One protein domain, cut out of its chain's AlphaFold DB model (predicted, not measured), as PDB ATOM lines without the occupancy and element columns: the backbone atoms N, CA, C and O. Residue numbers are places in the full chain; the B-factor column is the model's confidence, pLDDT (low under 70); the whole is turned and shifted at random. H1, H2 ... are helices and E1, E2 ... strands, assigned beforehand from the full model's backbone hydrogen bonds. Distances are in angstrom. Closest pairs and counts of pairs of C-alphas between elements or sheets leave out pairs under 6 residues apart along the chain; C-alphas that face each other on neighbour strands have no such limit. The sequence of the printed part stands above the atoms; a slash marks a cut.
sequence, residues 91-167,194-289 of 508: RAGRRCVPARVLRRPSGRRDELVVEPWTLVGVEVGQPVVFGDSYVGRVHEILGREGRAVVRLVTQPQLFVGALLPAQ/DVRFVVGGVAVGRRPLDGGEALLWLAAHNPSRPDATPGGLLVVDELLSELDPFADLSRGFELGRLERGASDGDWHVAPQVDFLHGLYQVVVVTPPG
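AT A GLANCE: This is residues 91 to 167 and 194 to 289 of the 508 residues of the protein "Cell shape-determining protein MreC" of Planctomycetes bacterium Pla163 (UniProt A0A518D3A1). Two small closed barrels of six strands each lie side by side along the longest axis, with the short helix H1 outside the first barrel and at the junction of the two. E1 to E5 and the last strand, E12, make the first barrel, E6 to E11 the second, from which the loop of residues 208 to 213 sticks out. The printed part has 173 residues with twelve named strands and one named helix, in the order E1 to E9, H1, E10 to E12; both barrels are antiparallel throughout. The class is mostly strand, though under half of the residues are in named elements. The whole is compact, with a radius of gyration of the C-alphas of 16.0 A and spans of 49 by 39 by 23 A.

IN THESE COORDINATES: E1, residues 95 to 103, begins with C-alpha 95 at (60.523, 102.403, 62.059) and is 24.1 A long. E2 is residues 111 to 116, E3 127 to 130, E4 133 to 142, 24.6 A long, and E5 147 to 152. E4 bends by 60 degrees at residue 139. E6 is residues 160 to 164, E7 195 to 202, 20.7 A long, E8 218 to 221 and E9 233 to 236. H1 is residues 247 to 250, E10 254 to 260, 17.8 A long, and E11 267 to 270. E12, residues 281 to 286, ends with C-alpha 286 at (58.223, 105.099, 65.626).

HOW THE PARTS SIT: Round the first barrel run E1, E2, E5, E4, E3, E12 and back to E1. In the hairpin E1 and E2, N 100 and O 115 are 2.9 A apart, within hydrogen-bond range; between E12 and E1, N 99 and O 282 are at 2.7 A. E3, E4 and E5 are a meander, each strand the antiparallel neighbour of the one before; N 128 and O 136 are 2.8 A apart, as are N 139 and O 149. With E2 they make a Greek key, a meander whose last strand pairs with the strand before it; N 112 and O 150 are at 2.8 A. Round the second barrel run E6, E7, E8, E11, E10, E9 and back to E6, where N 163 and O 235 are at 2.8 A. Between the barrels, the closest C-alphas of E4 and E10, Ser 133 and Glu 254, are 4.5 A apart. H1 is on both barrels; its height over the first is 8.5 A. H1 is too short for an O i to N i+4 pair; its 1 O i to N i+3 pair is within range.

THE WHOLE: The two C-alphas farthest apart, Arg 144 and Asp 227, are 50.0 A apart. Residues 168 to 193 are not printed, and C-alphas 167 and 194 are 8.5 A apart across the cut. The links E7 to E8 and E8 to E9 are long. Residue 167 and residues 204 to 215 have pLDDT under 70; the mean of the printed part is 89.4.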
ATOM      1  N   ARG A  91      55.815  95.969  60.180       94.38
ATOM      2  CA  ARG A  91      56.946  96.893  59.996       94.38
ATOM      3  C   ARG A  91      56.767  97.831  58.805       94.38
ATOM      4  O   ARG A  91      57.420  98.876  58.766       94.38
ATOM      5  N   ALA A  92      55.919  97.493  57.836       93.69
ATOM      6  CA  ALA A  92      55.746  98.291  56.629       93.69
ATOM      7  C   ALA A  92      55.321  99.734  56.968       93.69
ATOM      8  O   ALA A  92      54.333  99.974  57.654       93.69
ATOM      9  N   GLY A  93      56.101 100.716  56.505       92.69
ATOM     10  CA  GLY A  93      55.843 102.138  56.772       92.69
ATOM     11  C   GLY A  93      56.142 102.603  58.204       92.69
ATOM     12  O   GLY A  93      55.863 103.757  58.526       92.69
ATOM     13  N   ARG A  94      56.731 101.753  59.054       94.94
ATOM     14  CA  ARG A  94      57.080 102.060  60.448       94.94
ATOM     15  C   ARG A  94      58.570 101.855  60.683       94.94
ATOM     16  O   ARG A  94      59.201 100.986  60.084       94.94
ATOM     17  N   ARG A  95      59.153 102.631  61.593       94.31
ATOM     18  CA  ARG A  95      60.523 102.403  62.059       94.31
ATOM     19  C   ARG A  95      60.481 101.688  63.403       94.31
ATOM     20  O   ARG A  95      59.892 102.181  64.358       94.31
ATOM     21  N   CYS A  96      61.145 100.543  63.476       94.62
ATOM     22  CA  CYS A  96      61.261  99.744  64.691       94.62
ATOM     23  C   CYS A  96      62.601 100.025  65.369       94.62
ATOM     24  O   CYS A  96      63.652  99.795  64.769       94.62
ATOM     25  N   VAL A  97      62.564 100.530  66.603       94.75
ATOM     26  CA  VAL A  97      63.748 100.784  67.430       94.75
ATOM     27  C   VAL A  97      63.812  99.712  68.518       94.75
ATOM     28  O   VAL A  97      63.034  99.782  69.473       94.75
ATOM     29  N   PRO A  98      64.708  98.719  68.407       95.06
ATOM     30  CA  PRO A  98      64.868  97.728  69.457       95.06
ATOM     31  C   PRO A  98      65.356  98.376  70.753       95.06
ATOM     32  O   PRO A  98      66.099  99.363  70.749       95.06
ATOM     33  N   ALA A  99      64.928  97.806  71.870       94.62
ATOM     34  CA  ALA A  99      65.241  98.281  73.200       94.62
ATOM     35  C   ALA A  99      65.439  97.109  74.161       94.62
ATOM     36  O   ALA A  99      64.604  96.208  74.276       94.62
ATOM     37  N   ARG A 100      66.540  97.169  74.910       93.88
ATOM     38  CA  ARG A 100      66.859  96.198  75.954       93.88
ATOM     39  C   ARG A 100      66.095  96.553  77.218       93.88
ATOM     40  O   ARG A 100      66.228  97.663  77.725       93.88
ATOM     41  N   VAL A 101      65.344  95.614  77.785       94.88
ATOM     42  CA  VAL A 101      64.729  95.808  79.103       94.88
ATOM     43  C   VAL A 101      65.820  95.700  80.166       94.88
ATOM     44  O   VAL A 101      66.447  94.658  80.322       94.88
ATOM     45  N   LEU A 102      66.083  96.781  80.897       92.31
ATOM     46  CA  LEU A 102      67.129  96.816  81.922       92.31
ATOM     47  C   LEU A 102      66.623  96.276  83.255       92.31
ATOM     48  O   LEU A 102      67.297  95.493  83.919       92.31
ATOM     49  N   ARG A 103      65.440  96.735  83.669       92.19
ATOM     50  CA  ARG A 103      64.846  96.381  84.957       92.19
ATOM     51  C   ARG A 103      63.356  96.675  84.994       92.19
ATOM     52  O   ARG A 103      62.858  97.536  84.273       92.19
ATOM     53  N   ARG A 104      62.685  96.035  85.944       91.81
ATOM     54  CA  ARG A 104      61.360  96.427  86.432       91.81
ATOM     55  C   ARG A 104      61.520  97.204  87.748       91.81
ATOM     56  O   ARG A 104      62.171  96.676  88.656       91.81
ATOM     57  N   PRO A 105      61.004  98.438  87.891       89.38
ATOM     58  CA  PRO A 105      61.103  99.170  89.150       89.38
ATOM     59  C   PRO A 105      60.411  98.422  90.298       89.38
ATOM     60  O   PRO A 105      59.317  97.872  90.146       89.38
ATOM     61  N   SER A 106      61.044  98.404  91.470       83.31
ATOM     62  CA  SER A 106      60.492  97.748  92.658       83.31
ATOM     63  C   SER A 106      59.127  98.336  93.019       83.31
ATOM     64  O   SER A 106      58.986  99.544  93.176       83.31
ATOM     65  N   GLY A 107      58.116  97.477  93.158       83.81
ATOM     66  CA  GLY A 107      56.749  97.895  93.492       83.81
ATOM     67  C   GLY A 107      55.911  98.395  92.311       83.81
ATOM     68  O   GLY A 107      54.710  98.576  92.485       83.81
ATOM     69  N   ARG A 108      56.485  98.546  91.108       88.62
ATOM     70  CA  ARG A 108      55.754  98.951  89.896       88.62
ATOM     71  C   ARG A 108      55.793  97.839  88.863       88.62
ATOM     72  O   ARG A 108      56.648  97.794  87.983       88.62
ATOM     73  N   ARG A 109      54.868  96.890  89.016       89.31
ATOM     74  CA  ARG A 109      54.814  95.706  88.151       89.31
ATOM     75  C   ARG A 109      54.449  96.041  86.708       89.31
ATOM     76  O   ARG A 109      54.834  95.277  85.842       89.31
ATOM     77  N   ASP A 110      53.807  97.173  86.446       93.31
ATOM     78  CA  ASP A 110      53.327  97.552  85.111       93.31
ATOM     79  C   ASP A 110      54.245  98.557  84.393       93.31
ATOM     80  O   ASP A 110      53.847  99.173  83.409       93.31
ATOM     81  N   GLU A 111      55.481  98.731  84.873       95.88
ATOM     82  CA  GLU A 111      56.480  99.610  84.259       95.88
ATOM     83  C   GLU A 111      57.756  98.842  83.917       95.88
ATOM     84  O   GLU A 111      58.223  98.013  84.694       95.88
ATOM     85  N   LEU A 112      58.366  99.156  82.778       96.69
ATOM     86  CA  LEU A 112      59.688  98.675  82.387       96.69
ATOM     87  C   LEU A 112      60.627  99.861  82.214       96.69
ATOM     88  O   LEU A 112      60.257 100.857  81.601       96.69
ATOM     89  N   VAL A 113      61.863  99.738  82.690       96.50
ATOM     90  CA  VAL A 113      62.946 100.638  82.282       96.50
ATOM     91  C   VAL A 113      63.694  99.959  81.153       96.50
ATOM     92  O   VAL A 113      64.236  98.865  81.336       96.50
ATOM     93  N   VAL A 114      63.722 100.605  79.996       96.12
ATOM     94  CA  VAL A 114      64.343 100.093  78.778       96.12
ATOM     95  C   VAL A 114      65.456 101.023  78.311       96.12
ATOM     96  O   VAL A 114      65.453 102.219  78.599       96.12
ATOM     97  N   GLU A 115      66.406 100.462  77.583       93.94
ATOM     98  CA  GLU A 115      67.469 101.174  76.884       93.94
ATOM     99  C   GLU A 115      67.267 100.959  75.382       93.94
ATOM    100  O   GLU A 115      67.639  99.905  74.849       93.94
ATOM    101  N   PRO A 116      66.605 101.908  74.700       94.12
ATOM    102  CA  PRO A 116      66.503 101.892  73.250       94.12
ATOM    103  C   PRO A 116      67.892 102.006  72.631       94.12
ATOM    104  O   PRO A 116      68.735 102.751  73.125       94.12
ATOM    105  N   TRP A 117      68.124 101.337  71.502       92.19
ATOM    106  CA  TRP A 117      69.388 101.478  70.764       92.19
ATOM    107  C   TRP A 117      69.662 102.920  70.334       92.19
ATOM    108  O   TRP A 117      70.800 103.318  70.106       92.19
ATOM    109  N   THR A 118      68.599 103.712  70.217       91.50
ATOM    110  CA  THR A 118      68.671 105.148  70.021       91.50
ATOM    111  C   THR A 118      67.442 105.822  70.598       91.50
ATOM    112  O   THR A 118      66.333 105.309  70.480       91.50
ATOM    113  N   LEU A 119      67.630 107.001  71.187       92.50
ATOM    114  CA  LEU A 119      66.526 107.873  71.586       92.50
ATOM    115  C   LEU A 119      66.069 108.801  70.453       92.50
ATOM    116  O   LEU A 119      65.086 109.521  70.601       92.50
ATOM    117  N   VAL A 120      66.767 108.815  69.314       91.88
ATOM    118  CA  VAL A 120      66.424 109.702  68.197       91.88
ATOM    119  C   VAL A 120      65.084 109.283  67.599       91.88
ATOM    120  O   VAL A 120      64.975 108.196  67.031       91.88
ATOM    121  N   GLY A 121      64.088 110.166  67.690       92.25
ATOM    122  CA  GLY A 121      62.722 109.928  67.213       92.25
ATOM    123  C   GLY A 121      61.861 109.088  68.159       92.25
ATOM    124  O   GLY A 121      60.722 108.782  67.813       92.25
ATOM    125  N   VAL A 122      62.391 108.716  69.330       95.06
ATOM    126  CA  VAL A 122      61.596 108.113  70.400       95.06
ATOM    127  C   VAL A 122      60.871 109.230  71.148       95.06
ATOM    128  O   VAL A 122      61.498 110.189  71.591       95.06
ATOM    129  N   GLU A 123      59.557 109.099  71.291       96.88
ATOM    130  CA  GLU A 123      58.669 110.088  71.903       96.88
ATOM    131  C   GLU A 123      57.712 109.424  72.900       96.88
ATOM    132  O   GLU A 123      57.371 108.245  72.789       96.88
ATOM    133  N   VAL A 124      57.271 110.190  73.899       97.50
ATOM    134  CA  VAL A 124      56.263 109.737  74.867       97.50
ATOM    135  C   VAL A 124      54.944 109.475  74.146       97.50
ATOM    136  O   VAL A 124      54.501 110.296  73.353       97.50
ATOM    137  N   GLY A 125      54.303 108.351  74.454       96.81
ATOM    138  CA  GLY A 125      53.057 107.890  73.842       96.81
ATOM    139  C   GLY A 125      53.260 106.845  72.747       96.81
ATOM    140  O   GLY A 125      52.328 106.098  72.463       96.81
ATOM    141  N   GLN A 126      54.468 106.723  72.187       97.75
ATOM    142  CA  GLN A 126      54.731 105.755  71.125       97.75
ATOM    143  C   GLN A 126      54.524 104.308  71.590       97.75
ATOM    144  O   GLN A 126      54.866 103.972  72.733       97.75
ATOM    145  N   PRO A 127      53.986 103.440  70.717       98.00
ATOM    146  CA  PRO A 127      53.694 102.065  71.071       98.00
ATOM    147  C   PRO A 127      54.966 101.234  71.225       98.00
ATOM    148  O   PRO A 127      55.965 101.418  70.524       98.00
ATOM    149  N   VAL A 128      54.908 100.306  72.172       98.38
ATOM    150  CA  VAL A 128      55.972  99.357  72.488       98.38
ATOM    151  C   VAL A 128      55.424  97.950  72.332       98.38
ATOM    152  O   VAL A 128      54.342  97.641  72.834       98.38
ATOM    153  N   VAL A 129      56.176  97.108  71.631       98.06
ATOM    154  CA  VAL A 129      55.741  95.784  71.174       98.06
ATOM    155  C   VAL A 129      56.823  94.730  71.424       98.06
ATOM    156  O   VAL A 129      57.980  95.066  71.697       98.06
ATOM    157  N   PHE A 130      56.446  93.459  71.344       96.44
ATOM    158  CA  PHE A 130      57.352  92.313  71.324       96.44
ATOM    159  C   PHE A 130      56.857  91.322  70.273       96.44
ATOM    160  O   PHE A 130      55.785  90.739  70.436       96.44
ATOM    161  N   GLY A 131      57.617  91.163  69.189       95.38
ATOM    162  CA  GLY A 131      57.110  90.506  67.990       95.38
ATOM    163  C   GLY A 131      55.866  91.239  67.491       95.38
ATOM    164  O   GLY A 131      55.857  92.470  67.403       95.38
ATOM    165  N   ASP A 132      54.798  90.488  67.258       96.56
ATOM    166  CA  ASP A 132      53.508  91.032  66.824       96.56
ATOM    167  C   ASP A 132      52.604  91.413  68.004       96.56
ATOM    168  O   ASP A 132      51.559  92.031  67.809       96.56
ATOM    169  N   SER A 133      53.018  91.127  69.241       96.75
ATOM    170  CA  SER A 133      52.232  91.436  70.432       96.75
ATOM    171  C   SER A 133      52.440  92.876  70.903       96.75
ATOM    172  O   SER A 133      53.559  93.334  71.152       96.75
ATOM    173  N   TYR A 134      51.337  93.587  71.111       97.62
ATOM    174  CA  TYR A 134      51.307  94.895  71.740       97.62
ATOM    175  C   TYR A 134      51.575  94.785  73.242       97.62
ATOM    176  O   TYR A 134      50.891  94.063  73.969       97.62
ATOM    177  N   VAL A 135      52.553  95.546  73.731       97.00
ATOM    178  CA  VAL A 135      53.011  95.457  75.120       97.00
ATOM    179  C   VAL A 135      52.588  96.676  75.942       97.00
ATOM    180  O   VAL A 135      52.201  96.548  77.108       97.00
ATOM    181  N   GLY A 136      52.668  97.873  75.361       97.56
ATOM    182  CA  GLY A 136      52.437  99.113  76.092       97.56
ATOM    183  C   GLY A 136      52.844 100.360  75.317       97.56
ATOM    184  O   GLY A 136      52.847 100.363  74.089       97.56
ATOM    185  N   ARG A 137      53.188 101.434  76.037       98.06
ATOM    186  CA  ARG A 137      53.617 102.717  75.453       98.06
ATOM    187  C   ARG A 137      54.789 103.324  76.203       98.06
ATOM    188  O   ARG A 137      54.931 103.126  77.412       98.06
ATOM    189  N   VAL A 138      55.594 104.121  75.511       98.25
ATOM    190  CA  VAL A 138      56.608 104.970  76.144       98.25
ATOM    191  C   VAL A 138      55.900 105.977  77.051       98.25
ATOM    192  O   VAL A 138      55.065 106.753  76.600       98.25
ATOM    193  N   HIS A 139      56.212 105.959  78.341       97.56
ATOM    194  CA  HIS A 139      55.631 106.860  79.333       97.56
ATOM    195  C   HIS A 139      56.533 108.059  79.631       97.56
ATOM    196  O   HIS A 139      56.048 109.179  79.759       97.56
ATOM    197  N   GLU A 140      57.840 107.825  79.735       97.62
ATOM    198  CA  GLU A 140      58.826 108.839  80.102       97.62
ATOM    199  C   GLU A 140      60.144 108.571  79.368       97.62
ATOM    200  O   GLU A 140      60.512 107.417  79.148       97.62
ATOM    201  N   ILE A 141      60.869 109.629  79.001       97.12
ATOM    202  CA  ILE A 141      62.196 109.534  78.386       97.12
ATOM    203  C   ILE A 141      63.227 110.110  79.352       97.12
ATOM    204  O   ILE A 141      63.218 111.299  79.669       97.12
ATOM    205  N   LEU A 142      64.161 109.267  79.772       94.88
ATOM    206  CA  LEU A 142      65.275 109.610  80.648       94.88
ATOM    207  C   LEU A 142      66.494 109.945  79.781       94.88
ATOM    208  O   LEU A 142      67.477 109.206  79.728       94.88
ATOM    209  N   GLY A 143      66.407 111.063  79.053       87.00
ATOM    210  CA  GLY A 143      67.340 111.394  77.968       87.00
ATOM    211  C   GLY A 143      68.816 111.465  78.376       87.00
ATOM    212  O   GLY A 143      69.678 111.075  77.597       87.00
ATOM    213  N   ARG A 144      69.113 111.903  79.608       87.31
ATOM    214  CA  ARG A 144      70.492 111.941  80.136       87.31
ATOM    215  C   ARG A 144      71.099 110.551  80.320       87.31
ATOM    216  O   ARG A 144      72.302 110.407  80.177       87.31
ATOM    217  N   GLU A 145      70.263 109.560  80.609       85.56
ATOM    218  CA  GLU A 145      70.674 108.180  80.868       85.56
ATOM    219  C   GLU A 145      70.583 107.299  79.614       85.56
ATOM    220  O   GLU A 145      70.915 106.119  79.675       85.56
ATOM    221  N   GLY A 146      70.074 107.823  78.489       91.19
ATOM    222  CA  GLY A 146      69.813 107.009  77.298       91.19
ATOM    223  C   GLY A 146      68.669 105.999  77.477       91.19
ATOM    224  O   GLY A 146      68.611 105.004  76.762       91.19
ATOM    225  N   ARG A 147      67.766 106.221  78.442       94.88
ATOM    226  CA  ARG A 147      66.730 105.252  78.843       94.88
ATOM    227  C   ARG A 147      65.321 105.779  78.595       94.88
ATOM    228  O   ARG A 147      65.100 106.981  78.463       94.88
ATOM    229  N   ALA A 148      64.354 104.872  78.592       97.06
ATOM    230  CA  ALA A 148      62.934 105.191  78.584       97.06
ATOM    231  C   ALA A 148      62.183 104.330  79.606       97.06
ATOM    232  O   ALA A 148      62.567 103.194  79.889       97.06
ATOM    233  N   VAL A 149      61.103 104.873  80.158       97.69
ATOM    234  CA  VAL A 149      60.143 104.128  80.970       97.69
ATOM    235  C   VAL A 149      58.969 103.768  80.078       97.69
ATOM    236  O   VAL A 149      58.354 104.640  79.470       97.69
ATOM    237  N   VAL A 150      58.650 102.484  80.003       98.25
ATOM    238  CA  VAL A 150      57.514 101.944  79.260       98.25
ATOM    239  C   VAL A 150      56.436 101.550  80.252       98.25
ATOM    240  O   VAL A 150      56.704 100.840  81.217       98.25
ATOM    241  N   ARG A 151      55.212 101.989  79.988       97.69
ATOM    242  CA  ARG A 151      54.017 101.598  80.725       97.69
ATOM    243  C   ARG A 151      53.318 100.461  79.995       97.69
ATOM    244  O   ARG A 151      53.018 100.592  78.811       97.69
ATOM    245  N   LEU A 152      53.060  99.370  80.701       97.31
ATOM    246  CA  LEU A 152      52.442  98.166  80.159       97.31
ATOM    247  C   LEU A 152      50.920  98.289  80.093       97.31
ATOM    248  O   LEU A 152      50.304  98.965  80.919       97.31
ATOM    249  N   VAL A 153      50.309  97.573  79.145       96.12
ATOM    250  CA  VAL A 153      48.842  97.451  79.010       96.12
ATOM    251  C   VAL A 153      48.185  96.794  80.231       96.12
ATOM    252  O   VAL A 153      46.992  96.955  80.459       96.12
ATOM    253  N   THR A 154      48.968  96.130  81.084       94.38
ATOM    254  CA  THR A 154      48.518  95.607  82.381       94.38
ATOM    255  C   THR A 154      48.245  96.702  83.418       94.38
ATOM    256  O   THR A 154      47.598  96.426  84.429       94.38
ATOM    257  N   GLN A 155      48.688  97.948  83.195       94.06
ATOM    258  CA  GLN A 155      48.421  99.045  84.125       94.06
ATOM    259  C   GLN A 155      46.918  99.392  84.144       94.06
ATOM    260  O   GLN A 155      46.353  99.650  83.084       94.06
ATOM    261  N   PRO A 156      46.271  99.547  85.320       89.56
ATOM    262  CA  PRO A 156      44.829  99.827  85.422       89.56
ATOM    263  C   PRO A 156      44.334 101.129  84.778       89.56
ATOM    264  O   PRO A 156      43.137 101.378  84.741       89.56
ATOM    265  N   GLN A 157      45.247 102.007  84.365       91.19
ATOM    266  CA  GLN A 157      44.942 103.312  83.771       91.19
ATOM    267  C   GLN A 157      45.338 103.385  82.292       91.19
ATOM    268  O   GLN A 157      45.109 104.419  81.665       91.19
ATOM    269  N   LEU A 158      45.968 102.338  81.746       92.62
ATOM    270  CA  LEU A 158      46.294 102.270  80.328       92.62
ATOM    271  C   LEU A 158      45.252 101.397  79.637       92.62
ATOM    272  O   LEU A 158      45.179 100.199  79.892       92.62
ATOM    273  N   PHE A 159      44.474 102.012  78.755       93.25
ATOM    274  CA  PHE A 159      43.472 101.340  77.941       93.25
ATOM    275  C   PHE A 159      43.769 101.586  76.472       93.25
ATOM    276  O   PHE A 159      44.236 102.668  76.113       93.25
ATOM    277  N   VAL A 160      43.485 100.585  75.647       94.75
ATOM    278  CA  VAL A 160      43.625 100.650  74.196       94.75
ATOM    279  C   VAL A 160      42.345 100.183  73.516       94.75
ATOM    280  O   VAL A 160      41.680  99.253  73.988       94.75
ATOM    281  N   GLY A 161      41.987 100.831  72.412       95.44
ATOM    282  CA  GLY A 161      40.959 100.328  71.508       95.44
ATOM    283  C   GLY A 161      41.405  99.023  70.848       95.44
ATOM    284  O   GLY A 161      42.554  98.888  70.425       95.44
ATOM    285  N   ALA A 162      40.499  98.051  70.768       95.88
ATOM    286  CA  ALA A 162      40.764  96.754  70.163       95.88
ATOM    287  C   ALA A 162      39.641  96.326  69.215       95.88
ATOM    288  O   ALA A 162      38.461  96.608  69.446       95.88
ATOM    289  N   LEU A 163      40.021  95.600  68.172       95.38
ATOM    290  CA  LEU A 163      39.153  95.025  67.160       95.38
ATOM    291  C   LEU A 163      39.269  93.506  67.212       95.38
ATOM    292  O   LEU A 163      40.369  92.957  67.196       95.38
ATOM    293  N   LEU A 164      38.125  92.837  67.248       94.06
ATOM    294  CA  LEU A 164      37.985  91.431  66.918       94.06
ATOM    295  C   LEU A 164      37.547  91.368  65.451       94.06
ATOM    296  O   LEU A 164      36.377  91.667  65.177       94.06
ATOM    297  N   PRO A 165      38.452  91.028  64.515       89.62
ATOM    298  CA  PRO A 165      38.102  90.947  63.109       89.62
ATOM    299  C   PRO A 165      37.013  89.899  62.903       89.62
ATOM    300  O   PRO A 165      37.045  88.818  63.503       89.62
ATOM    301  N   ALA A 166      36.064  90.210  62.031       81.62
ATOM    302  CA  ALA A 166      35.103  89.263  61.506       81.62
ATOM    303  C   ALA A 166      35.844  88.026  60.972       81.62
ATOM    304  O   ALA A 166      36.476  88.071  59.916       81.62
ATOM    305  N   GLN A 167      35.781  86.904  61.698       68.31
ATOM    306  CA  GLN A 167      36.324  85.645  61.195       68.31
ATOM    307  C   GLN A 167      35.619  85.327  59.874       68.31
ATOM    308  O   GLN A 167      34.387  85.233  59.823       68.31
ATOM    309  N   ASP A 194      32.781  93.242  62.558       87.75
ATOM    310  CA  ASP A 194      33.844  93.417  63.536       87.75
ATOM    311  C   ASP A 194      33.267  93.838  64.895       87.75
ATOM    312  O   ASP A 194      32.388  94.707  64.990       87.75
ATOM    313  N   VAL A 195      33.777  93.231  65.968       91.81
ATOM    314  CA  VAL A 195      33.397  93.578  67.343       91.81
ATOM    315  C   VAL A 195      34.527  94.373  67.973       91.81
ATOM    316  O   VAL A 195      35.687  93.986  67.900       91.81
ATOM    317  N   ARG A 196      34.199  95.499  68.601       94.38
ATOM    318  CA  ARG A 196      35.182  96.386  69.223       94.38
ATOM    319  C   ARG A 196      35.171  96.240  70.730       94.38
ATOM    320  O   ARG A 196      34.114  96.018  71.312       94.38
ATOM    321  N   PHE A 197      36.337  96.410  71.331       95.12
ATOM    322  CA  PHE A 197      36.577  96.307  72.763       95.12
ATOM    323  C   PHE A 197      37.462  97.458  73.239       95.12
ATOM    324  O   PHE A 197      38.177  98.083  72.456       95.12
ATOM    325  N   VAL A 198      37.444  97.693  74.548       94.75
ATOM    326  CA  VAL A 198      38.477  98.458  75.250       94.75
ATOM    327  C   VAL A 198      39.268  97.480  76.107       94.75
ATOM    328  O   VAL A 198      38.688  96.830  76.976       94.75
ATOM    329  N   VAL A 199      40.571  97.358  75.864       94.75
ATOM    330  CA  VAL A 199      41.445  96.404  76.560       94.75
ATOM    331  C   VAL A 199      42.448  97.157  77.423       94.75
ATOM    332  O   VAL A 199      43.044  98.134  76.977       94.75
ATOM    333  N   GLY A 200      42.639  96.724  78.664       92.94
ATOM    334  CA  GLY A 200      43.588  97.349  79.581       92.94
ATOM    335  C   GLY A 200      43.418  96.871  81.014       92.94
ATOM    336  O   GLY A 200      42.349  96.405  81.403       92.94
ATOM    337  N   GLY A 201      44.473  96.984  81.812       91.06
ATOM    338  CA  GLY A 201      44.485  96.455  83.169       91.06
ATOM    339  C   GLY A 201      44.537  94.925  83.224       91.06
ATOM    340  O   GLY A 201      44.501  94.223  82.212       91.06
ATOM    341  N   VAL A 202      44.626  94.396  84.442       88.12
ATOM    342  CA  VAL A 202      44.606  92.952  84.700       88.12
ATOM    343  C   VAL A 202      43.180  92.519  85.024       88.12
ATOM    344  O   VAL A 202      42.557  93.050  85.945       88.12
ATOM    345  N   ALA A 203      42.675  91.524  84.301       80.88
ATOM    346  CA  ALA A 203      41.408  90.891  84.617       80.88
ATOM    347  C   ALA A 203      41.479  90.181  85.972       80.88
ATOM    348  O   ALA A 203      42.449  89.488  86.301       80.88
ATOM    349  N   VAL A 204      40.413  90.306  86.760       66.62
ATOM    350  CA  VAL A 204      40.283  89.617  88.046       66.62
ATOM    351  C   VAL A 204      39.889  88.159  87.778       66.62
ATOM    352  O   VAL A 204      38.736  87.761  87.895       66.62
ATOM    353  N   GLY A 205      40.861  87.353  87.352       59.19
ATOM    354  CA  GLY A 205      40.684  85.928  87.077       59.19
ATOM    355  C   GLY A 205      40.813  85.051  88.325       59.19
ATOM    356  O   GLY A 205      41.425  85.436  89.326       59.19
ATOM    357  N   ARG A 206      40.258  83.831  88.261       51.62
ATOM    358  CA  ARG A 206      40.429  82.808  89.305       51.62
ATOM    359  C   ARG A 206      41.917  82.621  89.594       51.62
ATOM    360  O   ARG A 206      42.683  82.210  88.727       51.62
ATOM    361  N   ARG A 207      42.306  82.876  90.843       52.25
ATOM    362  CA  ARG A 207      43.612  82.474  91.371       52.25
ATOM    363  C   ARG A 207      43.787  80.973  91.085       52.25
ATOM    364  O   ARG A 207      42.833  80.231  91.339       52.25
ATOM    365  N   PRO A 208      44.939  80.512  90.567       54.22
ATOM    366  CA  PRO A 208      45.186  79.089  90.391       54.22
ATOM    367  C   PRO A 208      44.866  78.358  91.698       54.22
ATOM    368  O   PRO A 208      45.343  78.767  92.759       54.22
ATOM    369  N   LEU A 209      44.043  77.306  91.625       48.41
ATOM    370  CA  LEU A 209      43.605  76.526  92.794       48.41
ATOM    371  C   LEU A 209      44.795  75.988  93.613       48.41
ATOM    372  O   LEU A 209      44.673  75.790  94.817       48.41
ATOM    373  N   ASP A 210      45.953  75.844  92.965       54.56
ATOM    374  CA  ASP A 210      47.155  75.206  93.502       54.56
ATOM    375  C   ASP A 210      48.221  76.207  94.008       54.56
ATOM    376  O   ASP A 210      49.363  75.830  94.254       54.56
ATOM    377  N   GLY A 211      47.886  77.497  94.159       55.44
ATOM    378  CA  GLY A 211      48.792  78.499  94.748       55.44
ATOM    379  C   GLY A 211      49.907  79.028  93.831       55.44
ATOM    380  O   GLY A 211      50.770  79.767  94.303       55.44
ATOM    381  N   GLY A 212      49.880  78.693  92.536       57.03
ATOM    382  CA  GLY A 212      50.771  79.273  91.522       57.03
ATOM    383  C   GLY A 212      50.527  80.772  91.292       57.03
ATOM    384  O   GLY A 212      49.448  81.301  91.578       57.03
ATOM    385  N   GLU A 213      51.533  81.478  90.768       62.75
ATOM    386  CA  GLU A 213      51.390  82.889  90.397       62.75
ATOM    387  C   GLU A 213      50.566  82.986  89.101       62.75
ATOM    388  O   GLU A 213      51.005  82.543  88.038       62.75
ATOM    389  N   ALA A 214      49.348  83.528  89.213       63.25
ATOM    390  CA  ALA A 214      48.362  83.574  88.134       63.25
ATOM    391  C   ALA A 214      48.945  84.169  86.842       63.25
ATOM    392  O   ALA A 214      49.668  85.168  86.883       63.25
ATOM    393  N   LEU A 215      48.610  83.563  85.700       68.38
ATOM    394  CA  LEU A 215      48.728  84.213  84.394       68.38
ATOM    395  C   LEU A 215      48.043  85.584  84.455       68.38
ATOM    396  O   LEU A 215      46.962  85.707  85.034       68.38
ATOM    397  N   LEU A 216      48.688  86.613  83.900       79.56
ATOM    398  CA  LEU A 216      48.080  87.936  83.803       79.56
ATOM    399  C   LEU A 216      47.176  87.972  82.580       79.56
ATOM    400  O   LEU A 216      47.642  88.119  81.460       79.56
ATOM    401  N   TRP A 217      45.882  87.844  82.813       87.00
ATOM    402  CA  TRP A 217      44.866  88.079  81.801       87.00
ATOM    403  C   TRP A 217      44.646  89.580  81.663       87.00
ATOM    404  O   TRP A 217      44.590  90.271  82.683       87.00
ATOM    405  N   LEU A 218      44.494  90.091  80.442       91.81
ATOM    406  CA  LEU A 218      44.082  91.485  80.258       91.81
ATOM    407  C   LEU A 218      42.565  91.580  80.373       91.81
ATOM    408  O   LEU A 218      41.851  90.685  79.915       91.81
ATOM    409  N   ALA A 219      42.061  92.646  80.985       92.69
ATOM    410  CA  ALA A 219      40.626  92.881  81.009       92.69
ATOM    411  C   ALA A 219      40.168  93.453  79.661       92.69
ATOM    412  O   ALA A 219      40.798  94.363  79.119       92.69
ATOM    413  N   ALA A 220      39.083  92.901  79.119       93.44
ATOM    414  CA  ALA A 220      38.408  93.407  77.935       93.44
ATOM    415  C   ALA A 220      37.010  93.891  78.332       93.44
ATOM    416  O   ALA A 220      36.228  93.186  78.968       93.44
ATOM    417  N   HIS A 221      36.699  95.126  77.968       91.06
ATOM    418  CA  HIS A 221      35.499  95.824  78.401       91.06
ATOM    419  C   HIS A 221      34.670  96.293  77.213       91.06
ATOM    420  O   HIS A 221      35.191  96.515  76.119       91.06
ATOM    421  N   ASN A 222      33.383  96.524  77.489       88.44
ATOM    422  CA  ASN A 222      32.448  97.232  76.616       88.44
ATOM    423  C   ASN A 222      32.453  96.706  75.173       88.44
ATOM    424  O   ASN A 222      32.744  97.476  74.253       88.44
ATOM    425  N   PRO A 223      32.142  95.413  74.956       91.38
ATOM    426  CA  PRO A 223      32.030  94.904  73.603       91.38
ATOM    427  C   PRO A 223      30.971  95.713  72.847       91.38
ATOM    428  O   PRO A 223      29.866  95.925  73.355       91.38
ATOM    429  N   SER A 224      31.273  96.153  71.623       90.38
ATOM    430  CA  SER A 224      30.308  96.899  70.799       90.38
ATOM    431  C   SER A 224      29.047  96.086  70.489       90.38
ATOM    432  O   SER A 224      28.007  96.658  70.153       90.38
ATOM    433  N   ARG A 225      29.134  94.753  70.610       86.94
ATOM    434  CA  ARG A 225      28.026  93.811  70.477       86.94
ATOM    435  C   ARG A 225      28.132  92.671  71.498       86.94
ATOM    436  O   ARG A 225      29.228  92.183  71.751       86.94
ATOM    437  N   PRO A 226      27.012  92.179  72.048       81.88
ATOM    438  CA  PRO A 226      27.027  91.114  73.054       81.88
ATOM    439  C   PRO A 226      27.358  89.721  72.486       81.88
ATOM    440  O   PRO A 226      27.627  88.800  73.253       81.88
ATOM    441  N   ASP A 227      27.322  89.544  71.162       82.50
ATOM    442  CA  ASP A 227      27.487  88.264  70.464       82.50
ATOM    443  C   ASP A 227      28.937  87.956  70.053       82.50
ATOM    444  O   ASP A 227      29.155  87.170  69.135       82.50
ATOM    445  N   ALA A 228      29.928  88.537  70.739       85.69
ATOM    446  CA  ALA A 228      31.335  88.242  70.482       85.69
ATOM    447  C   ALA A 228      31.644  86.742  70.645       85.69
ATOM    448  O   ALA A 228      31.194  86.089  71.595       85.69
ATOM    449  N   THR A 229      32.437  86.200  69.722       85.81
ATOM    450  CA  THR A 229      32.850  84.792  69.737       85.81
ATOM    451  C   THR A 229      34.199  84.664  70.453       85.81
ATOM    452  O   THR A 229      35.161  85.308  70.029       85.81
ATOM    453  N   PRO A 230      34.308  83.861  71.529       89.56
ATOM    454  CA  PRO A 230      35.595  83.596  72.168       89.56
ATOM    455  C   PRO A 230      36.534  82.813  71.235       89.56
ATOM    456  O   PRO A 230      36.093  82.132  70.313       89.56
ATOM    457  N   GLY A 231      37.834  82.894  71.499       88.81
ATOM    458  CA  GLY A 231      38.913  82.235  70.762       88.81
ATOM    459  C   GLY A 231      39.520  83.077  69.638       88.81
ATOM    460  O   GLY A 231      40.618  82.764  69.180       88.81
ATOM    461  N   GLY A 232      38.846  84.146  69.207       91.44
ATOM    462  CA  GLY A 232      39.372  85.036  68.177       91.44
ATOM    463  C   GLY A 232      40.473  85.967  68.694       91.44
ATOM    464  O   GLY A 232      40.518  86.321  69.873       91.44
ATOM    465  N   LEU A 233      41.381  86.338  67.795       94.19
ATOM    466  CA  LEU A 233      42.525  87.194  68.084       94.19
ATOM    467  C   LEU A 233      42.098  88.666  68.096       94.19
ATOM    468  O   LEU A 233      41.545  89.161  67.113       94.19
ATOM    469  N   LEU A 234      42.352  89.357  69.207       95.44
ATOM    470  CA  LEU A 234      42.159  90.798  69.311       95.44
ATOM    471  C   LEU A 234      43.402  91.530  68.819       95.44
ATOM    472  O   LEU A 234      44.514  91.233  69.261       95.44
ATOM    473  N   VAL A 235      43.194  92.534  67.975       96.56
ATOM    474  CA  VAL A 235      44.241  93.442  67.497       96.56
ATOM    475  C   VAL A 235      43.941  94.869  67.931       96.56
ATOM    476  O   VAL A 235      42.783  95.239  68.115       96.56
ATOM    477  N   VAL A 236      44.968  95.691  68.106       96.31
ATOM    478  CA  VAL A 236      44.810  97.106  68.449       96.31
ATOM    479  C   VAL A 236      44.179  97.855  67.270       96.31
ATOM    480  O   VAL A 236      44.670  97.790  66.142       96.31
ATOM    481  N   ASP A 237      43.104  98.593  67.539       94.94
ATOM    482  CA  ASP A 237      42.471  99.543  66.614       94.94
ATOM    483  C   ASP A 237      41.890 100.698  67.433       94.94
ATOM    484  O   ASP A 237      40.804 100.608  68.014       94.94
ATOM    485  N   GLU A 238      42.649 101.789  67.521       90.06
ATOM    486  CA  GLU A 238      42.225 102.976  68.255       90.06
ATOM    487  C   GLU A 238      41.130 103.723  67.488       90.06
ATOM    488  O   GLU A 238      41.338 104.246  66.392       90.06
ATOM    489  N   LEU A 239      39.944 103.789  68.097       77.06
ATOM    490  CA  LEU A 239      38.748 104.424  67.536       77.06
ATOM    491  C   LEU A 239      38.888 105.932  67.338       77.06
ATOM    492  O   LEU A 239      38.261 106.504  66.447       77.06
ATOM    493  N   LEU A 240      39.656 106.572  68.216       80.75
ATOM    494  CA  LEU A 240      39.803 108.018  68.299       80.75
ATOM    495  C   LEU A 240      41.256 108.388  68.004       80.75
ATOM    496  O   LEU A 240      41.960 108.902  68.868       80.75
ATOM    497  N   SER A 241      41.706 108.121  66.775       76.12
ATOM    498  CA  SER A 241      43.066 108.452  66.324       76.12
ATOM    499  C   SER A 241      43.397 109.944  66.441       76.12
ATOM    500  O   SER A 241      44.554 110.315  66.566       76.12
ATOM    501  N   GLU A 242      42.387 110.813  66.479       81.44
ATOM    502  CA  GLU A 242      42.552 112.249  66.731       81.44
ATOM    503  C   GLU A 242      43.049 112.563  68.155       81.44
ATOM    504  O   GLU A 242      43.657 113.611  68.377       81.44
ATOM    505  N   LEU A 243      42.787 111.678  69.124       84.12
ATOM    506  CA  LEU A 243      43.198 111.843  70.524       84.12
ATOM    507  C   LEU A 243      44.568 111.227  70.818       84.12
ATOM    508  O   LEU A 243      45.192 111.591  71.815       84.12
ATOM    509  N   ASP A 244      45.026 110.309  69.970       87.75
ATOM    510  CA  ASP A 244      46.321 109.656  70.098       87.75
ATOM    511  C   ASP A 244      47.133 109.824  68.804       87.75
ATOM    512  O   ASP A 244      46.884 109.110  67.827       87.75
ATOM    513  N   PRO A 245      48.143 110.714  68.789       90.81
ATOM    514  CA  PRO A 245      48.945 110.975  67.595       90.81
ATOM    515  C   PRO A 245      49.721 109.745  67.101       90.81
ATOM    516  O   PRO A 245      50.234 109.760  65.982       90.81
ATOM    517  N   PHE A 246      49.814 108.680  67.905       94.69
ATOM    518  CA  PHE A 246      50.506 107.439  67.562       94.69
ATOM    519  C   PHE A 246      49.557 106.253  67.336       94.69
ATOM    520  O   PHE A 246      50.031 105.126  67.161       94.69
ATOM    521  N   ALA A 247      48.240 106.483  67.277       93.31
ATOM    522  CA  ALA A 247      47.231 105.448  67.034       93.31
ATOM    523  C   ALA A 247      47.568 104.567  65.817       93.31
ATOM    524  O   ALA A 247      47.585 103.337  65.918       93.31
ATOM    525  N   ASP A 248      47.938 105.184  64.691       93.88
ATOM    526  CA  ASP A 248      48.259 104.469  63.447       93.88
ATOM    527  C   ASP A 248      49.517 103.586  63.556       93.88
ATOM    528  O   ASP A 248      49.632 102.562  62.869       93.88
ATOM    529  N   LEU A 249      50.453 103.938  64.448       96.19
ATOM    530  CA  LEU A 249      51.629 103.111  64.729       96.19
ATOM    531  C   LEU A 249      51.253 101.850  65.504       96.19
ATOM    532  O   LEU A 249      51.891 100.822  65.312       96.19
ATOM    533  N   SER A 250      50.236 101.922  66.364       95.69
ATOM    534  CA  SER A 250      49.794 100.794  67.193       95.69
ATOM    535  C   SER A 250      48.809  99.857  66.491       95.69
ATOM    536  O   SER A 250      48.658  98.713  66.909       95.69
ATOM    537  N   ARG A 251      48.158 100.312  65.411       96.00
ATOM    538  CA  ARG A 251      47.131  99.537  64.705       96.00
ATOM    539  C   ARG A 251      47.658  98.183  64.213       96.00
ATOM    540  O   ARG A 251      48.713  98.113  63.579       96.00
ATOM    541  N   GLY A 252      46.876  97.131  64.433       95.56
ATOM    542  CA  GLY A 252      47.125  95.784  63.917       95.56
ATOM    543  C   GLY A 252      48.020  94.908  64.792       95.56
ATOM    544  O   GLY A 252      48.052  93.706  64.565       95.56
ATOM    545  N   PHE A 253      48.695  95.462  65.805       97.56
ATOM    546  CA  PHE A 253      49.425  94.645  66.779       97.56
ATOM    547  C   PHE A 253      48.461  93.828  67.645       97.56
ATOM    548  O   PHE A 253      47.378  94.289  68.000       97.56
ATOM    549  N   GLU A 254      48.862  92.618  68.002       97.19
ATOM    550  CA  GLU A 254      48.040  91.624  68.683       97.19
ATOM    551  C   GLU A 254      47.994  91.876  70.196       97.19
ATOM    552  O   GLU A 254      49.009  92.143  70.834       97.19
ATOM    553  N   LEU A 255      46.817  91.772  70.806       95.56
ATOM    554  CA  LEU A 255      46.656  91.805  72.268       95.56
ATOM    555  C   LEU A 255      46.559  90.398  72.864       95.56
ATOM    556  O   LEU A 255      46.823  90.205  74.052       95.56
ATOM    557  N   GLY A 256      46.177  89.422  72.040       94.12
ATOM    558  CA  GLY A 256      45.994  88.028  72.418       94.12
ATOM    559  C   GLY A 256      44.598  87.507  72.086       94.12
ATOM    560  O   GLY A 256      43.819  88.144  71.371       94.12
ATOM    561  N   ARG A 257      44.275  86.312  72.581       93.62
ATOM    562  CA  ARG A 257      43.011  85.637  72.260       93.62
ATOM    563  C   ARG A 257      41.915  86.051  73.233       93.62
ATOM    564  O   ARG A 257      42.109  86.015  74.444       93.62
ATOM    565  N   LEU A 258      40.762  86.439  72.701       93.81
ATOM    566  CA  LEU A 258      39.585  86.779  73.491       93.81
ATOM    567  C   LEU A 258      39.018  85.525  74.158       93.81
ATOM    568  O   LEU A 258      38.728  84.537  73.493       93.81
ATOM    569  N   GLU A 259      38.755  85.589  75.453       91.50
ATOM    570  CA  GLU A 259      38.102  84.530  76.211       91.50
ATOM    571  C   GLU A 259      36.964  85.081  77.069       91.50
ATOM    572  O   GLU A 259      36.930  86.260  77.432       91.50
ATOM    573  N   ARG A 260      36.014  84.205  77.413       88.25
ATOM    574  CA  ARG A 260      34.961  84.540  78.372       88.25
ATOM    575  C   ARG A 260      35.477  84.382  79.796       88.25
ATOM    576  O   ARG A 260      36.104  83.380  80.136       88.25
ATOM    577  N   GLY A 261      35.172  85.369  80.625       83.31
ATOM    578  CA  GLY A 261      35.406  85.339  82.057       83.31
ATOM    579  C   GLY A 261      34.443  84.410  82.797       83.31
ATOM    580  O   GLY A 261      33.700  83.621  82.214       83.31
ATOM    581  N   ALA A 262      34.481  84.487  84.128       78.81
ATOM    582  CA  ALA A 262      33.687  83.614  84.993       78.81
ATOM    583  C   ALA A 262      32.209  84.028  85.094       78.81
ATOM    584  O   ALA A 262      31.396  83.214  85.534       78.81
ATOM    585  N   SER A 263      31.873  85.272  84.742       77.38
ATOM    586  CA  SER A 263      30.508  85.792  84.776       77.38
ATOM    587  C   SER A 263      30.066  86.315  83.406       77.38
ATOM    588  O   SER A 263      30.890  86.602  82.535       77.38
ATOM    589  N   ASP A 264      28.751  86.380  83.192       73.44
ATOM    590  CA  ASP A 264      28.181  86.865  81.937       73.44
ATOM    591  C   ASP A 264      28.557  88.335  81.714       73.44
ATOM    592  O   ASP A 264      28.225  89.207  82.515       73.44
ATOM    593  N   GLY A 265      29.229  88.607  80.594       76.88
ATOM    594  CA  GLY A 265      29.701  89.945  80.235       76.88
ATOM    595  C   GLY A 265      31.140  90.249  80.655       76.88
ATOM    596  O   GLY A 265      31.680  91.254  80.192       76.88
ATOM    597  N   ASP A 266      31.782  89.375  81.437       85.81
ATOM    598  CA  ASP A 266      33.221  89.462  81.684       85.81
ATOM    599  C   ASP A 266      33.977  88.898  80.480       85.81
ATOM    600  O   ASP A 266      33.813  87.732  80.111       85.81
ATOM    601  N   TRP A 267      34.832  89.718  79.882       91.19
ATOM    602  CA  TRP A 267      35.703  89.319  78.785       91.19
ATOM    603  C   TRP A 267      37.149  89.533  79.185       91.19
ATOM    604  O   TRP A 267      37.505  90.572  79.743       91.19
ATOM    605  N   HIS A 268      37.990  88.553  78.894       92.50
ATOM    606  CA  HIS A 268      39.414  88.622  79.176       92.50
ATOM    607  C   HIS A 268      40.206  88.337  77.905       92.50
ATOM    608  O   HIS A 268      39.699  87.718  76.974       92.50
ATOM    609  N   VAL A 269      41.463  88.760  77.878       92.75
ATOM    610  CA  VAL A 269      42.389  88.438  76.792       92.75
ATOM    611  C   VAL A 269      43.504  87.567  77.351       92.75
ATOM    612  O   VAL A 269      44.205  87.976  78.282       92.75
ATOM    613  N   ALA A 270      43.641  86.365  76.794       90.31
ATOM    614  CA  ALA A 270      44.774  85.485  77.028       90.31
ATOM    615  C   ALA A 270      45.988  86.056  76.281       90.31
ATOM    616  O   ALA A 270      45.972  86.091  75.044       90.31
ATOM    617  N   PRO A 271      47.023  86.539  76.989       86.81
ATOM    618  CA  PRO A 271      48.158  87.170  76.336       86.81
ATOM    619  C   PRO A 271      49.039  86.130  75.640       86.81
ATOM    620  O   PRO A 271      49.174  84.996  76.101       86.81
ATOM    621  N   GLN A 272      49.708  86.543  74.567       88.69
ATOM    622  CA  GLN A 272      50.724  85.727  73.886       88.69
ATOM    623  C   GLN A 272      52.116  85.866  74.516       88.69
ATOM    624  O   GLN A 272      53.017  85.083  74.230       88.69
ATOM    625  N   VAL A 273      52.291  86.854  75.397       90.62
ATOM    626  CA  VAL A 273      53.553  87.159  76.075       90.62
ATOM    627  C   VAL A 273      53.382  87.128  77.589       90.62
ATOM    628  O   VAL A 273      52.340  87.503  78.130       90.62
ATOM    629  N   ASP A 274      54.431  86.723  78.304       89.69
ATOM    630  CA  ASP A 274      54.462  86.837  79.762       89.69
ATOM    631  C   ASP A 274      54.853  88.269  80.151       89.69
ATOM    632  O   ASP A 274      56.030  88.632  80.199       89.69
ATOM    633  N   PHE A 275      53.857  89.093  80.471       90.56
ATOM    634  CA  PHE A 275      54.067  90.479  80.895       90.56
ATOM    635  C   PHE A 275      54.914  90.637  82.160       90.56
ATOM    636  O   PHE A 275      55.470  91.717  82.366       90.56
ATOM    637  N   LEU A 276      55.025  89.615  83.019       87.38
ATOM    638  CA  LEU A 276      55.789  89.689  84.268       87.38
ATOM    639  C   LEU A 276      57.255  89.328  84.054       87.38
ATOM    640  O   LEU A 276      58.137  90.043  84.550       87.38
ATOM    641  N   HIS A 277      57.512  88.242  83.330       87.00
ATOM    642  CA  HIS A 277      58.850  87.657  83.236       87.00
ATOM    643  C   HIS A 277      59.348  87.405  81.813       87.00
ATOM    644  O   HIS A 277      60.496  87.010  81.675       87.00
ATOM    645  N   GLY A 278      58.538  87.636  80.778       88.38
ATOM    646  CA  GLY A 278      58.875  87.314  79.388       88.38
ATOM    647  C   GLY A 278      59.362  88.485  78.527       88.38
ATOM    648  O   GLY A 278      59.739  88.287  77.378       88.38
ATOM    649  N   LEU A 279      59.369  89.709  79.053       93.50
ATOM    650  CA  LEU A 279      59.757  90.902  78.294       93.50
ATOM    651  C   LEU A 279      61.233  91.234  78.539       93.50
ATOM    652  O   LEU A 279      61.572  91.947  79.484       93.50
ATOM    653  N   TYR A 280      62.111  90.687  77.698       93.19
ATOM    654  CA  TYR A 280      63.568  90.896  77.759       93.19
ATOM    655  C   TYR A 280      64.051  91.938  76.747       93.19
ATOM    656  O   TYR A 280      64.820  92.851  77.061       93.19
ATOM    657  N   GLN A 281      63.574  91.810  75.520       94.06
ATOM    658  CA  GLN A 281      63.717  92.808  74.474       94.06
ATOM    659  C   GLN A 281      62.322  93.346  74.193       94.06
ATOM    660  O   GLN A 281      61.341  92.628  74.362       94.06
ATOM    661  N   VAL A 282      62.227  94.606  73.809       96.94
ATOM    662  CA  VAL A 282      61.002  95.198  73.275       96.94
ATOM    663  C   VAL A 282      61.378  96.094  72.107       96.94
ATOM    664  O   VAL A 282      62.543  96.444  71.927       96.94
ATOM    665  N   VAL A 283      60.398  96.488  71.314       97.31
ATOM    666  CA  VAL A 283      60.595  97.369  70.170       97.31
ATOM    667  C   VAL A 283      59.713  98.589  70.348       97.31
ATOM    668  O   VAL A 283      58.506  98.463  70.534       97.31
ATOM    669  N   VAL A 284      60.312  99.775  70.293       97.38
ATOM    670  CA  VAL A 284      59.568 101.030  70.196       97.38
ATOM    671  C   VAL A 284      59.245 101.263  68.728       97.38
ATOM    672  O   VAL A 284      60.142 101.309  67.879       97.38
ATOM    673  N   VAL A 285      57.962 101.394  68.417       97.25
ATOM    674  CA  VAL A 285      57.492 101.633  67.057       97.25
ATOM    675  C   VAL A 285      57.337 103.137  66.865       97.25
ATOM    676  O   VAL A 285      56.597 103.811  67.576       97.25
ATOM    677  N   THR A 286      58.078 103.666  65.901       95.75
ATOM    678  CA  THR A 286      58.223 105.099  65.626       95.75
ATOM    679  C   THR A 286      57.750 105.411  64.200       95.75
ATOM    680  O   THR A 286      57.751 104.512  63.343       95.75
ATOM    681  N   PRO A 287      57.365 106.666  63.904       94.88
ATOM    682  CA  PRO A 287      57.129 107.101  62.530       94.88
ATOM    683  C   PRO A 287      58.350 106.838  61.630       94.88
ATOM    684  O   PRO A 287      59.484 106.787  62.120       94.88
ATOM    685  N   PRO A 288      58.157 106.681  60.309       92.12
ATOM    686  CA  PRO A 288      59.265 106.448  59.390       92.12
ATOM    687  C   PRO A 288      60.263 107.619  59.433       92.12
ATOM    688  O   PRO A 288      59.878 108.786  59.405       92.12
ATOM    689  N   GLY A 289      61.562 107.313  59.503       84.44
ATOM    690  CA  GLY A 289      62.626 108.310  59.657       84.44
ATOM    691  C   GLY A 289      64.037 107.709  59.582       84.44
ATOM    692  O   GLY A 289      64.200 106.496  59.461       84.44
TER     693      GLY A 289